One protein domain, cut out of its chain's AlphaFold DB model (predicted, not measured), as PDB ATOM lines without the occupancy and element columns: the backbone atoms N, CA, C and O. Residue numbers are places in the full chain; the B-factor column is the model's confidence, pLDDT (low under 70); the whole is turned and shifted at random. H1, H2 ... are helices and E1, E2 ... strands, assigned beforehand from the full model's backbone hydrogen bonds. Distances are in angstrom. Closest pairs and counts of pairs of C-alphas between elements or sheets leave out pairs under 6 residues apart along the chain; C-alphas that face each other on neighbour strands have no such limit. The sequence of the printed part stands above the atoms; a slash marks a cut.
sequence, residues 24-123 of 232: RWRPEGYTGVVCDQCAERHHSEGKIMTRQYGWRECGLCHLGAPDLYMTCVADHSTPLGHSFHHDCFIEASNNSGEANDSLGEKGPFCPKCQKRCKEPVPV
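This is residues 24 to 123 of the 232 residues of an uncharacterized protein of Fusarium oxysporum f. sp. lycopersici (strain 4287 / CBS 123668 / FGSC 9935 / NRRL 34936) (UniProt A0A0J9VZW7). There is little regular structure: a small curled sheet of four strands makes the core, with H1 over its E1 edge, H2 at its E3 edge, and long loops. The 100 printed residues, 38 in named elements, run E1 H1 E2 E3 E4 H2, class mixed; the sheet, E1 E2 E4 E3, is mixed. The whole is compact, radius of gyration of the C-alphas 13.8 A, yet flat, 41 by 33 by 16 A.

Find C-alpha 24 at (57.657, -22.770, -36.310), where E1, residues 24 to 27, begins. Next come H1, 36 to 44, 12.3 A; E2, 49 to 53; E3, 68 to 72; E4, 80 to 84; and H2, 86 to 95, 14.3 A, ending at (37.942, -3.954, -45.114).

E1 and E2 are antiparallel, N 24 to O 52 2.9 A; E2 and E4 parallel, N 53 to O 81 2.8 A; E3 and E4 an antiparallel hairpin, N 70 to O 82 2.9 A. H1's closest C-alphas to E1 are Ala 39 and Trp 25, 6.2 A; H2's to E3 are His 86 and Leu 68, 5.6 A. H1 and H2 are apart, with every O i to N i+4 pair within hydrogen-bond range.

The printed part has no cut. E2 to E3 is a long link. Look for low confidence at, among others, residues 94 to 108.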
ATOM      1  N   ARG A  24      57.687 -21.369 -36.763       84.19
ATOM      2  CA  ARG A  24      57.657 -22.770 -36.310       84.19
ATOM      3  C   ARG A  24      57.058 -23.695 -37.363       84.19
ATOM      4  O   ARG A  24      56.507 -23.234 -38.356       84.19
ATOM      5  N   TRP A  25      57.189 -25.001 -37.159       84.94
ATOM      6  CA  TRP A  25      56.658 -25.996 -38.083       84.94
ATOM      7  C   TRP A  25      55.230 -26.385 -37.726       84.94
ATOM      8  O   TRP A  25      54.917 -26.607 -36.557       84.94
ATOM      9  N   ARG A  26      54.390 -26.546 -38.743       84.06
ATOM     10  CA  ARG A  26      53.069 -27.159 -38.633       84.06
ATOM     11  C   ARG A  26      52.930 -28.266 -39.680       84.06
ATOM     12  O   ARG A  26      53.026 -27.963 -40.873       84.06
ATOM     13  N   PRO A  27      52.711 -29.524 -39.272       83.56
ATOM     14  CA  PRO A  27      52.339 -30.584 -40.199       83.56
ATOM     15  C   PRO A  27      50.960 -30.317 -40.816       83.56
ATOM     16  O   PRO A  27      50.071 -29.758 -40.169       83.56
ATOM     17  N   GLU A  28      50.749 -30.729 -42.061       77.44
ATOM     18  CA  GLU A  28      49.428 -30.667 -42.688       77.44
ATOM     19  C   GLU A  28      48.392 -31.479 -41.891       77.44
ATOM     20  O   GLU A  28      48.671 -32.581 -41.416       77.44
ATOM     21  N   GLY A  29      47.200 -30.905 -41.703       71.38
ATOM     22  CA  GLY A  29      46.125 -31.499 -40.902       71.38
ATOM     23  C   GLY A  29      46.288 -31.356 -39.382       71.38
ATOM     24  O   GLY A  29      45.402 -31.781 -38.646       71.38
ATOM     25  N   TYR A  30      47.375 -30.743 -38.895       71.31
ATOM     26  CA  TYR A  30      47.605 -30.542 -37.461       71.31
ATOM     27  C   TYR A  30      47.146 -29.162 -36.991       71.31
ATOM     28  O   TYR A  30      47.304 -28.138 -37.665       71.31
ATOM     29  N   THR A  31      46.612 -29.139 -35.773       67.62
ATOM     30  CA  THR A  31      46.136 -27.927 -35.104       67.62
ATOM     31  C   THR A  31      47.242 -27.223 -34.304       67.62
ATOM     32  O   THR A  31      47.135 -26.015 -34.077       67.62
ATOM     33  N   GLY A  32      48.328 -27.921 -33.953       74.00
ATOM     34  CA  GLY A  32      49.458 -27.395 -33.179       74.00
ATOM     35  C   GLY A  32      50.745 -27.142 -33.976       74.00
ATOM     36  O   GLY A  32      50.904 -27.600 -35.108       74.00
ATOM     37  N   VAL A  33      51.679 -26.411 -33.354       80.31
ATOM     38  CA  VAL A  33      53.061 -26.224 -33.839       80.31
ATOM     39  C   VAL A  33      54.005 -27.245 -33.209       80.31
ATOM     40  O   VAL A  33      53.843 -27.623 -32.051       80.31
ATOM     41  N   VAL A  34      55.024 -27.672 -33.947       82.75
ATOM     42  CA  VAL A  34      55.999 -28.674 -33.500       82.75
ATOM     43  C   VAL A  34      57.433 -28.138 -33.540       82.75
ATOM     44  O   VAL A  34      57.745 -27.177 -34.250       82.75
ATOM     45  N   CYS A  35      58.315 -28.748 -32.744       82.88
ATOM     46  CA  CYS A  35      59.751 -28.492 -32.788       82.88
ATOM     47  C   CYS A  35      60.384 -29.095 -34.053       82.88
ATOM     48  O   CYS A  35      59.763 -29.909 -34.734       82.88
ATOM     49  N   ASP A  36      61.633 -28.722 -34.337       85.81
ATOM     50  CA  ASP A  36      62.363 -29.192 -35.525       85.81
ATOM     51  C   ASP A  36      62.459 -30.730 -35.577       85.81
ATOM     52  O   ASP A  36      62.170 -31.330 -36.605       85.81
ATOM     53  N   GLN A  37      62.736 -31.388 -34.448       85.25
ATOM     54  CA  GLN A  37      62.841 -32.852 -34.395       85.25
ATOM     55  C   GLN A  37      61.507 -33.557 -34.703       85.25
ATOM     56  O   GLN A  37      61.456 -34.548 -35.431       85.25
ATOM     57  N   CYS A  38      60.394 -33.049 -34.167       86.38
ATOM     58  CA  CYS A  38      59.071 -33.592 -34.470       86.38
ATOM     59  C   CYS A  38      58.649 -33.274 -35.910       86.38
ATOM     60  O   CYS A  38      57.984 -34.095 -36.540       86.38
ATOM     61  N   ALA A  39      59.062 -32.123 -36.450       88.38
ATOM     62  CA  ALA A  39      58.863 -31.777 -37.852       88.38
ATOM     63  C   ALA A  39      59.579 -32.755 -38.792       88.38
ATOM     64  O   ALA A  39      58.967 -33.223 -39.747       88.38
ATOM     65  N   GLU A  40      60.833 -33.105 -38.504       89.62
ATOM     66  CA  GLU A  40      61.596 -34.098 -39.272       89.62
ATOM     67  C   GLU A  40      60.918 -35.469 -39.259       89.62
ATOM     68  O   GLU A  40      60.790 -36.103 -40.307       89.62
ATOM     69  N   ARG A  41      60.403 -35.898 -38.099       90.38
ATOM     70  CA  ARG A  41      59.626 -37.138 -37.994       90.38
ATOM     71  C   ARG A  41      58.389 -37.105 -38.894       90.38
ATOM     72  O   ARG A  41      58.228 -37.996 -39.721       90.38
ATOM     73  N   HIS A  42      57.552 -36.072 -38.792       87.44
ATOM     74  CA  HIS A  42      56.369 -35.924 -39.655       87.44
ATOM     75  C   HIS A  42      56.736 -35.877 -41.137       87.44
ATOM     76  O   HIS A  42      56.054 -36.474 -41.967       87.44
ATOM     77  N   HIS A  43      57.832 -35.201 -41.472       85.88
ATOM     78  CA  HIS A  43      58.325 -35.144 -42.838       85.88
ATOM     79  C   HIS A  43      58.738 -36.530 -43.353       85.88
ATOM     80  O   HIS A  43      58.388 -36.893 -44.474       85.88
ATOM     81  N   SER A  44      59.406 -37.337 -42.521       86.94
ATOM     82  CA  SER A  44      59.765 -38.722 -42.857       86.94
ATOM     83  C   SER A  44      58.548 -39.640 -43.037       86.94
ATOM     84  O   SER A  44      58.610 -40.596 -43.803       86.94
ATOM     85  N   GLU A  45      57.419 -39.310 -42.401       89.88
ATOM     86  CA  GLU A  45      56.118 -39.969 -42.588       89.88
ATOM     87  C   GLU A  45      55.376 -39.483 -43.852       89.88
ATOM     88  O   GLU A  45      54.247 -39.900 -44.110       89.88
ATOM     89  N   GLY A  46      55.981 -38.591 -44.643       84.75
ATOM     90  CA  GLY A  46      55.403 -38.051 -45.875       84.75
ATOM     91  C   GLY A  46      54.454 -36.869 -45.671       84.75
ATOM     92  O   GLY A  46      53.787 -36.458 -46.620       84.75
ATOM     93  N   LYS A  47      54.377 -36.294 -44.462       84.50
ATOM     94  CA  LYS A  47      53.539 -35.113 -44.216       84.50
ATOM     95  C   LYS A  47      54.187 -33.851 -44.776       84.50
ATOM     96  O   LYS A  47      55.401 -33.641 -44.691       84.50
ATOM     97  N   ILE A  48      53.344 -32.964 -45.302       83.12
ATOM     98  CA  ILE A  48      53.761 -31.636 -45.747       83.12
ATOM     99  C   ILE A  48      53.981 -30.753 -44.517       83.12
ATOM    100  O   ILE A  48      53.092 -30.601 -43.680       83.12
ATOM    101  N   MET A  49      55.163 -30.146 -44.426       84.25
ATOM    102  CA  MET A  49      55.526 -29.244 -43.337       84.25
ATOM    103  C   MET A  49      55.381 -27.793 -43.782       84.25
ATOM    104  O   MET A  49      55.998 -27.364 -44.757       84.25
ATOM    105  N   THR A  50      54.585 -27.026 -43.046       81.56
ATOM    106  CA  THR A  50      54.357 -25.603 -43.299       81.56
ATOM    107  C   THR A  50      55.119 -24.758 -42.287       81.56
ATOM    108  O   THR A  50      55.100 -25.054 -41.089       81.56
ATOM    109  N   ARG A  51      55.783 -23.695 -42.751       83.38
ATOM    110  CA  ARG A  51      56.393 -22.695 -41.865       83.38
ATOM    111  C   ARG A  51      55.329 -21.705 -41.412       83.38
ATOM    112  O   ARG A  51      54.805 -20.949 -42.222       83.38
ATOM    113  N   GLN A  52      55.030 -21.701 -40.122       78.88
ATOM    114  CA  GLN A  52      54.049 -20.825 -39.496       78.88
ATOM    115  C   GLN A  52      54.735 -19.645 -38.803       78.88
ATOM    116  O   GLN A  52      55.524 -19.837 -37.879       78.88
ATOM    117  N   TYR A  53      54.373 -18.432 -39.211       75.75
ATOM    118  CA  TYR A  53      54.801 -17.158 -38.632       75.75
ATOM    119  C   TYR A  53      53.721 -16.580 -37.718       75.75
ATOM    120  O   TYR A  53      52.536 -16.878 -37.880       75.75
ATOM    121  N   GLY A  54      54.123 -15.717 -36.780       71.81
ATOM    122  CA  GLY A  54      53.177 -15.075 -35.859       71.81
ATOM    123  C   GLY A  54      52.439 -16.091 -34.988       71.81
ATOM    124  O   GLY A  54      51.287 -15.913 -34.648       71.81
ATOM    125  N   TRP A  55      53.078 -17.208 -34.652       73.75
ATOM    126  CA  TRP A  55      52.467 -18.293 -33.882       73.75
ATOM    127  C   TRP A  55      52.282 -17.950 -32.388       73.75
ATOM    128  O   TRP A  55      51.635 -18.709 -31.670       73.75
ATOM    129  N   ARG A  56      52.830 -16.813 -31.934       70.25
ATOM    130  CA  ARG A  56      52.686 -16.270 -30.570       70.25
ATOM    131  C   ARG A  56      51.820 -15.020 -30.483       70.25
ATOM    132  O   ARG A  56      51.289 -14.736 -29.417       70.25
ATOM    133  N   GLU A  57      51.714 -14.298 -31.590       76.50
ATOM    134  CA  GLU A  57      51.076 -12.993 -31.667       76.50
ATOM    135  C   GLU A  57      50.255 -12.911 -32.939       76.50
ATOM    136  O   GLU A  57      50.731 -13.287 -34.014       76.50
ATOM    137  N   CYS A  58      49.038 -12.384 -32.836       77.75
ATOM    138  CA  CYS A  58      48.229 -12.111 -34.012       77.75
ATOM    139  C   CYS A  58      49.030 -11.301 -35.042       77.75
ATOM    140  O   CYS A  58      49.527 -10.215 -34.757       77.75
ATOM    141  N   GLY A  59      49.116 -11.800 -36.275       78.75
ATOM    142  CA  GLY A  59      49.897 -11.187 -37.345       78.75
ATOM    143  C   GLY A  59      49.402  -9.816 -37.814       78.75
ATOM    144  O   GLY A  59      50.066  -9.237 -38.672       78.75
ATOM    145  N   LEU A  60      48.269  -9.337 -37.285       81.62
ATOM    146  CA  LEU A  60      47.667  -8.031 -37.567       81.62
ATOM    147  C   LEU A  60      47.786  -7.067 -36.385       81.62
ATOM    148  O   LEU A  60      48.352  -5.993 -36.536       81.62
ATOM    149  N   CYS A  61      47.253  -7.433 -35.215       80.12
ATOM    150  CA  CYS A  61      47.263  -6.534 -34.059       80.12
ATOM    151  C   CYS A  61      48.522  -6.661 -33.196       80.12
ATOM    152  O   CYS A  61      48.742  -5.800 -32.355       80.12
ATOM    153  N   HIS A  62      49.333  -7.708 -33.395       80.88
ATOM    154  CA  HIS A  62      50.540  -7.992 -32.609       80.88
ATOM    155  C   HIS A  62      50.283  -8.174 -31.108       80.88
ATOM    156  O   HIS A  62      51.182  -8.057 -30.285       80.88
ATOM    157  N   LEU A  63      49.036  -8.461 -30.735       72.44
ATOM    158  CA  LEU A  63      48.635  -8.730 -29.362       72.44
ATOM    159  C   LEU A  63      48.209 -10.184 -29.255       72.44
ATOM    160  O   LEU A  63      47.571 -10.680 -30.180       72.44
ATOM    161  N   GLY A  64      48.491 -10.803 -28.108       69.31
ATOM    162  CA  GLY A  64      47.884 -12.063 -27.670       69.31
ATOM    163  C   GLY A  64      48.135 -13.281 -28.566       69.31
ATOM    164  O   GLY A  64      48.555 -13.180 -29.713       69.31
ATOM    165  N   ALA A  65      47.859 -14.468 -28.032       70.25
ATOM    166  CA  ALA A  65      47.985 -15.693 -28.810       70.25
ATOM    167  C   ALA A  65      46.845 -15.795 -29.846       70.25
ATOM    168  O   ALA A  65      45.678 -15.739 -29.457       70.25
ATOM    169  N   PRO A  66      47.155 -15.989 -31.140       74.44
ATOM    170  CA  PRO A  66      46.140 -16.115 -32.180       74.44
ATOM    171  C   PRO A  66      45.379 -17.444 -32.092       74.44
ATOM    172  O   PRO A  66      45.934 -18.470 -31.697       74.44
ATOM    173  N   ASP A  67      44.123 -17.436 -32.531       71.25
ATOM    174  CA  ASP A  67      43.200 -18.581 -32.543       71.25
ATOM    175  C   ASP A  67      42.869 -19.074 -33.966       71.25
ATOM    176  O   ASP A  67      42.234 -20.116 -34.138       71.25
ATOM    177  N   LEU A  68      43.361 -18.382 -34.995       74.69
ATOM    178  CA  LEU A  68      43.161 -18.705 -36.404       74.69
ATOM    179  C   LEU A  68      44.501 -18.854 -37.125       74.69
ATOM    180  O   LEU A  68      45.422 -18.059 -36.931       74.69
ATOM    181  N   TYR A  69      44.632 -19.869 -37.975       77.31
ATOM    182  CA  TYR A  69      45.825 -20.101 -38.785       77.31
ATOM    183  C   TYR A  69      45.471 -20.304 -40.255       77.31
ATOM    184  O   TYR A  69      44.531 -21.019 -40.594       77.31
ATOM    185  N   MET A  70      46.277 -19.709 -41.133       78.50
ATOM    186  CA  MET A  70      46.121 -19.800 -42.579       78.50
ATOM    187  C   MET A  70      47.413 -20.248 -43.240       78.50
ATOM    188  O   MET A  70      48.479 -19.709 -42.949       78.50
ATOM    189  N   THR A  71      47.307 -21.166 -44.199       79.62
ATOM    190  CA  THR A  71      48.430 -21.548 -45.067       79.62
ATOM    191  C   THR A  71      48.333 -20.786 -46.380       79.62
ATOM    192  O   THR A  71      47.398 -21.000 -47.150       79.62
ATOM    193  N   CYS A  72      49.284 -19.901 -46.643       80.19
ATOM    194  CA  CYS A  72      49.438 -19.216 -47.918       80.19
ATOM    195  C   CYS A  72      49.882 -20.221 -48.988       80.19
ATOM    196  O   CYS A  72      50.833 -20.979 -48.781       80.19
ATOM    197  N   VAL A  73      49.205 -20.217 -50.135       70.62
ATOM    198  CA  VAL A  73      49.609 -21.033 -51.283       70.62
ATOM    199  C   VAL A  73      50.915 -20.453 -51.829       70.62
ATOM    200  O   VAL A  73      51.027 -19.244 -52.040       70.62
ATOM    201  N   ALA A  74      51.923 -21.304 -52.000       62.12
ATOM    202  CA  ALA A  74      53.182 -20.949 -52.640       62.12
ATOM    203  C   ALA A  74      53.344 -21.818 -53.883       62.12
ATOM    204  O   ALA A  74      53.145 -23.027 -53.800       62.12
ATOM    205  N   ASP A  75      53.718 -21.203 -55.006       55.75
ATOM    206  CA  ASP A  75      53.714 -21.901 -56.290       55.75
ATOM    207  C   ASP A  75      54.723 -23.058 -56.320       55.75
ATOM    208  O   ASP A  75      54.381 -24.114 -56.834       55.75
ATOM    209  N   HIS A  76      55.907 -22.946 -55.687       51.44
ATOM    210  CA  HIS A  76      56.934 -24.011 -55.723       51.44
ATOM    211  C   HIS A  76      57.892 -24.080 -54.505       51.44
ATOM    212  O   HIS A  76      58.973 -24.657 -54.601       51.44
ATOM    213  N   SER A  77      57.544 -23.501 -53.350       61.34
ATOM    214  CA  SER A  77      58.403 -23.487 -52.145       61.34
ATOM    215  C   SER A  77      57.702 -24.086 -50.926       61.34
ATOM    216  O   SER A  77      56.481 -24.220 -50.931       61.34
ATOM    217  N   THR A  78      58.460 -24.405 -49.863       67.44
ATOM    218  CA  THR A  78      57.903 -24.781 -48.549       67.44
ATOM    219  C   THR A  78      56.726 -23.857 -48.213       67.44
ATOM    220  O   THR A  78      56.929 -22.636 -48.212       67.44
ATOM    221  N   PRO A  79      55.516 -24.397 -47.970       72.81
ATOM    222  CA  PRO A  79      54.349 -23.574 -47.708       72.81
ATOM    223  C   PRO A  79      54.611 -22.648 -46.523       72.81
ATOM    224  O   PRO A  79      55.287 -23.027 -45.556       72.81
ATOM    225  N   LEU A  80      54.077 -21.434 -46.603       78.88
ATOM    226  CA  LEU A  80      54.147 -20.448 -45.529       78.88
ATOM    227  C   LEU A  80      52.757 -20.272 -44.936       78.88
ATOM    228  O   LEU A  80      51.761 -20.432 -45.634       78.88
ATOM    229  N   GLY A  81      52.670 -19.884 -43.674       80.75
ATOM    230  CA  GLY A  81      51.399 -19.562 -43.056       80.75
ATOM    231  C   GLY A  81      51.509 -18.503 -41.975       80.75
ATOM    232  O   GLY A  81      52.579 -18.272 -41.414       80.75
ATOM    233  N   HIS A  82      50.383 -17.859 -41.696       82.81
ATOM    234  CA  HIS A  82      50.254 -16.777 -40.727       82.81
ATOM    235  C   HIS A  82      49.110 -17.071 -39.765       82.81
ATOM    236  O   HIS A  82      48.121 -17.704 -40.147       82.81
ATOM    237  N   SER A  83      49.239 -16.588 -38.534       81.94
ATOM    238  CA  SER A  83      48.194 -16.702 -37.522       81.94
ATOM    239  C   SER A  83      47.588 -15.353 -37.160       81.94
ATOM    240  O   SER A  83      48.273 -14.331 -37.162       81.94
ATOM    241  N   PHE A  84      46.296 -15.357 -36.849       78.44
ATOM    242  CA  PHE A  84      45.487 -14.177 -36.562       78.44
ATOM    243  C   PHE A  84      44.527 -14.473 -35.411       78.44
ATOM    244  O   PHE A  84      44.178 -15.628 -35.186       78.44
ATOM    245  N   HIS A  85      44.074 -13.437 -34.708       78.31
ATOM    246  CA  HIS A  85      42.798 -13.543 -34.011       78.31
ATOM    247  C   HIS A  85      41.672 -13.595 -35.042       78.31
ATOM    248  O   HIS A  85      41.728 -12.882 -36.050       78.31
ATOM    249  N   HIS A  86      40.644 -14.387 -34.769       75.94
ATOM    250  CA  HIS A  86      39.470 -14.541 -35.609       75.94
ATOM    251  C   HIS A  86      38.815 -13.185 -35.909       75.94
ATOM    252  O   HIS A  86      38.552 -12.872 -37.070       75.94
ATOM    253  N   ASP A  87      38.672 -12.332 -34.894       77.00
ATOM    254  CA  ASP A  87      38.086 -10.995 -35.049       77.00
ATOM    255  C   ASP A  87      38.953 -10.081 -35.927       77.00
ATOM    256  O   ASP A  87      38.445  -9.456 -36.856       77.00
ATOM    257  N   CYS A  88      40.275 -10.067 -35.706       80.50
ATOM    258  CA  CYS A  88      41.203  -9.302 -36.547       80.50
ATOM    259  C   CYS A  88      41.163  -9.773 -38.007       80.50
ATOM    260  O   CYS A  88      41.288  -8.965 -38.925       80.50
ATOM    261  N   PHE A  89      41.005 -11.079 -38.230       79.38
ATOM    262  CA  PHE A  89      40.882 -11.645 -39.567       79.38
ATOM    263  C   PHE A  89      39.576 -11.221 -40.251       79.38
ATOM    264  O   PHE A  89      39.617 -10.810 -41.411       79.38
ATOM    265  N   ILE A  90      38.438 -11.281 -39.552       77.50
ATOM    266  CA  ILE A  90      37.140 -10.845 -40.089       77.50
ATOM    267  C   ILE A  90      37.169  -9.355 -40.425       77.50
ATOM    268  O   ILE A  90      36.772  -8.969 -41.521       77.50
ATOM    269  N   GLU A  91      37.665  -8.520 -39.512       81.38
ATOM    270  CA  GLU A  91      37.760  -7.075 -39.724       81.38
ATOM    271  C   GLU A  91      38.636  -6.749 -40.939       81.38
ATOM    272  O   GLU A  91      38.234  -5.976 -41.810       81.38
ATOM    273  N   ALA A  92      39.799  -7.392 -41.055       75.69
ATOM    274  CA  ALA A  92      40.671  -7.208 -42.207       75.69
ATOM    275  C   ALA A  92      40.028  -7.696 -43.514       75.69
ATOM    276  O   ALA A  92      40.169  -7.026 -44.533       75.69
ATOM    277  N   SER A  93      39.294  -8.813 -43.481       70.12
ATOM    278  CA  SER A  93      38.622  -9.387 -44.656       70.12
ATOM    279  C   SER A  93      37.447  -8.535 -45.142       70.12
ATOM    280  O   SER A  93      37.214  -8.436 -46.342       70.12
ATOM    281  N   ASN A  94      36.721  -7.891 -44.226       68.50
ATOM    282  CA  ASN A  94      35.620  -6.983 -44.561       68.50
ATOM    283  C   ASN A  94      36.118  -5.632 -45.102       68.50
ATOM    284  O   ASN A  94      35.412  -4.976 -45.865       68.50
ATOM    285  N   ASN A  95      37.322  -5.213 -44.697       61.53
ATOM    286  CA  ASN A  95      37.942  -3.954 -45.114       61.53
ATOM    287  C   ASN A  95      38.817  -4.096 -46.367       61.53
ATOM    288  O   ASN A  95      39.066  -3.110 -47.064       61.53
ATOM    289  N   SER A  96      39.277  -5.306 -46.685       57.56
ATOM    290  CA  SER A  96      39.765  -5.617 -48.020       57.56
ATOM    291  C   SER A  96      38.559  -5.642 -48.952       57.56
ATOM    292  O   SER A  96      37.776  -6.587 -48.922       57.56
ATOM    293  N   GLY A  97      38.382  -4.593 -49.763       48.81
ATOM    294  CA  GLY A  97      37.418  -4.634 -50.869       48.81
ATOM    295  C   GLY A  97      37.620  -5.903 -51.702       48.81
ATOM    296  O   GLY A  97      38.708  -6.469 -51.655       48.81
ATOM    297  N   GLU A  98      36.588  -6.357 -52.426       47.66
ATOM    298  CA  GLU A  98      36.632  -7.557 -53.281       47.66
ATOM    299  C   GLU A  98      37.832  -7.505 -54.245       47.66
ATOM    300  O   GLU A  98      37.753  -7.022 -55.375       47.66
ATOM    301  N   ALA A  99      38.991  -7.958 -53.778       43.81
ATOM    302  CA  ALA A  99      40.214  -7.977 -54.542       43.81
ATOM    303  C   ALA A  99      40.157  -9.253 -55.370       43.81
ATOM    304  O   ALA A  99      40.525 -10.331 -54.908       43.81
ATOM    305  N   ASN A 100      39.633  -9.125 -56.587       44.50
ATOM    306  CA  ASN A 100      39.817 -10.142 -57.609       44.50
ATOM    307  C   ASN A 100      41.321 -10.367 -57.767       44.50
ATOM    308  O   ASN A 100      42.064  -9.431 -58.083       44.50
ATOM    309  N   ASP A 101      41.776 -11.602 -57.565       47.72
ATOM    310  CA  ASP A 101      43.064 -11.984 -58.118       47.72
ATOM    311  C   ASP A 101      43.004 -11.860 -59.652       47.72
ATOM    312  O   ASP A 101      41.938 -11.784 -60.271       47.72
ATOM    313  N   SER A 102      44.165 -11.824 -60.297       45.72
ATOM    314  CA  SER A 102      44.283 -11.754 -61.757       45.72
ATOM    315  C   SER A 102      43.663 -12.952 -62.503       45.72
ATOM    316  O   SER A 102      43.776 -13.018 -63.726       45.72
ATOM    317  N   LEU A 103      43.052 -13.908 -61.791       51.25
ATOM    318  CA  LEU A 103      42.518 -15.170 -62.298       51.25
ATOM    319  C   LEU A 103      41.001 -15.329 -62.060       51.25
ATOM    320  O   LEU A 103      40.400 -16.236 -62.631       51.25
ATOM    321  N   GLY A 104      40.360 -14.439 -61.293       50.47
ATOM    322  CA  GLY A 104      38.916 -14.452 -61.043       50.47
ATOM    323  C   GLY A 104      38.433 -15.618 -60.171       50.47
ATOM    324  O   GLY A 104      37.236 -15.926 -60.177       50.47
ATOM    325  N   GLU A 105      39.326 -16.285 -59.435       50.81
ATOM    326  CA  GLU A 105      38.965 -17.410 -58.570       50.81
ATOM    327  C   GLU A 105      38.597 -16.945 -57.153       50.81
ATOM    328  O   GLU A 105      39.277 -16.131 -56.532       50.81
ATOM    329  N   LYS A 106      37.506 -17.493 -56.604       53.69
ATOM    330  CA  LYS A 106      37.044 -17.184 -55.242       53.69
ATOM    331  C   LYS A 106      37.801 -18.028 -54.213       53.69
ATOM    332  O   LYS A 106      37.858 -19.251 -54.332       53.69
ATOM    333  N   GLY A 107      38.331 -17.395 -53.170       58.09
ATOM    334  CA  GLY A 107      38.957 -18.072 -52.033       58.09
ATOM    335  C   GLY A 107      39.372 -17.089 -50.937       58.09
ATOM    336  O   GLY A 107      39.380 -15.883 -51.181       58.09
ATOM    337  N   PRO A 108      39.693 -17.570 -49.723       64.62
ATOM    338  CA  PRO A 108      40.191 -16.701 -48.669       64.62
ATOM    339  C   PRO A 108      41.580 -16.154 -49.033       64.62
ATOM    340  O   PRO A 108      42.409 -16.842 -49.640       64.62
ATOM    341  N   PHE A 109      41.829 -14.905 -48.641       76.19
ATOM    342  CA  PHE A 109      43.114 -14.228 -48.804       76.19
ATOM    343  C   PHE A 109      43.759 -14.004 -47.445       76.19
ATOM    344  O   PHE A 109      43.089 -13.712 -46.457       76.19
ATOM    345  N   CYS A 110      45.081 -14.143 -47.383       76.94
ATOM    346  CA  CYS A 110      45.828 -13.860 -46.170       76.94
ATOM    347  C   CYS A 110      46.025 -12.339 -46.033       76.94
ATOM    348  O   CYS A 110      46.754 -11.770 -46.851       76.94
ATOM    349  N   PRO A 111      45.491 -11.680 -44.984       77.19
ATOM    350  CA  PRO A 111      45.591 -10.223 -44.840       77.19
ATOM    351  C   PRO A 111      47.029  -9.693 -44.761       77.19
ATOM    352  O   PRO A 111      47.298  -8.543 -45.094       77.19
ATOM    353  N   LYS A 112      47.974 -10.540 -44.335       78.00
ATOM    354  CA  LYS A 112      49.378 -10.160 -44.150       78.00
ATOM    355  C   LYS A 112      50.189 -10.151 -45.443       78.00
ATOM    356  O   LYS A 112      50.990  -9.249 -45.649       78.00
ATOM    357  N   CYS A 113      50.017 -11.158 -46.296       76.12
ATOM    358  CA  CYS A 113      50.797 -11.275 -47.532       76.12
ATOM    359  C   CYS A 113      49.992 -10.976 -48.798       76.12
ATOM    360  O   CYS A 113      50.586 -10.949 -49.872       76.12
ATOM    361  N   GLN A 114      48.676 -10.763 -48.679       76.69
ATOM    362  CA  GLN A 114      47.764 -10.480 -49.793       76.69
ATOM    363  C   GLN A 114      47.815 -11.563 -50.888       76.69
ATOM    364  O   GLN A 114      47.639 -11.292 -52.071       76.69
ATOM    365  N   LYS A 115      48.083 -12.816 -50.488       74.50
ATOM    366  CA  LYS A 115      48.076 -13.999 -51.362       74.50
ATOM    367  C   LYS A 115      46.923 -14.924 -51.001       74.50
ATOM    368  O   LYS A 115      46.481 -14.947 -49.848       74.50
ATOM    369  N   ARG A 116      46.508 -15.741 -51.973       75.25
ATOM    370  CA  ARG A 116      45.544 -16.825 -51.766       75.25
ATOM    371  C   ARG A 116      46.034 -17.768 -50.672       75.25
ATOM    372  O   ARG A 116      47.215 -18.130 -50.616       75.25
ATOM    373  N   CYS A 117      45.125 -18.188 -49.809       72.56
ATOM    374  CA  CYS A 117      45.403 -19.179 -48.784       72.56
ATOM    375  C   CYS A 117      44.412 -20.341 -48.846       72.56
ATOM    376  O   CYS A 117      43.342 -20.262 -49.450       72.56
ATOM    377  N   LYS A 118      44.811 -21.454 -48.228       73.00
ATOM    378  CA  LYS A 118      43.885 -22.522 -47.853       73.00
ATOM    379  C   LYS A 118      42.882 -21.979 -46.831       73.00
ATOM    380  O   LYS A 118      43.154 -20.965 -46.179       73.00
ATOM    381  N   GLU A 119      41.760 -22.677 -46.676       70.25
ATOM    382  CA  GLU A 119      40.782 -22.319 -45.650       70.25
ATOM    383  C   GLU A 119      41.446 -22.169 -44.275       70.25
ATOM    384  O   GLU A 119      42.331 -22.963 -43.922       70.25
ATOM    385  N   PRO A 120      41.066 -21.124 -43.521       70.44
ATOM    386  CA  PRO A 120      41.577 -20.937 -42.183       70.44
ATOM    387  C   PRO A 120      41.162 -22.121 -41.314       70.44
ATOM    388  O   PRO A 120      40.005 -22.536 -41.304       70.44
ATOM    389  N   VAL A 121      42.113 -22.641 -40.549       68.75
ATOM    390  CA  VAL A 121      41.848 -23.657 -39.534       68.75
ATOM    391  C   VAL A 121      41.999 -23.027 -38.156       68.75
ATOM    392  O   VAL A 121      42.849 -22.143 -37.985       68.75
ATOM    393  N   PRO A 122      41.228 -23.479 -37.154       61.12
ATOM    394  CA  PRO A 122      41.500 -23.112 -35.778       61.12
ATOM    395  C   PRO A 122      42.960 -23.420 -35.451       61.12
ATOM    396  O   PRO A 122      43.472 -24.515 -35.728       61.12
ATOM    397  N   VAL A 123      43.651 -22.458 -34.846       61.88
ATOM    398  CA  VAL A 123      44.839 -22.796 -34.075       61.88
ATOM    399  C   VAL A 123      44.316 -23.683 -32.957       61.88
ATOM    400  O   VAL A 123      43.494 -23.254 -32.152       61.88
TER     401      VAL A 123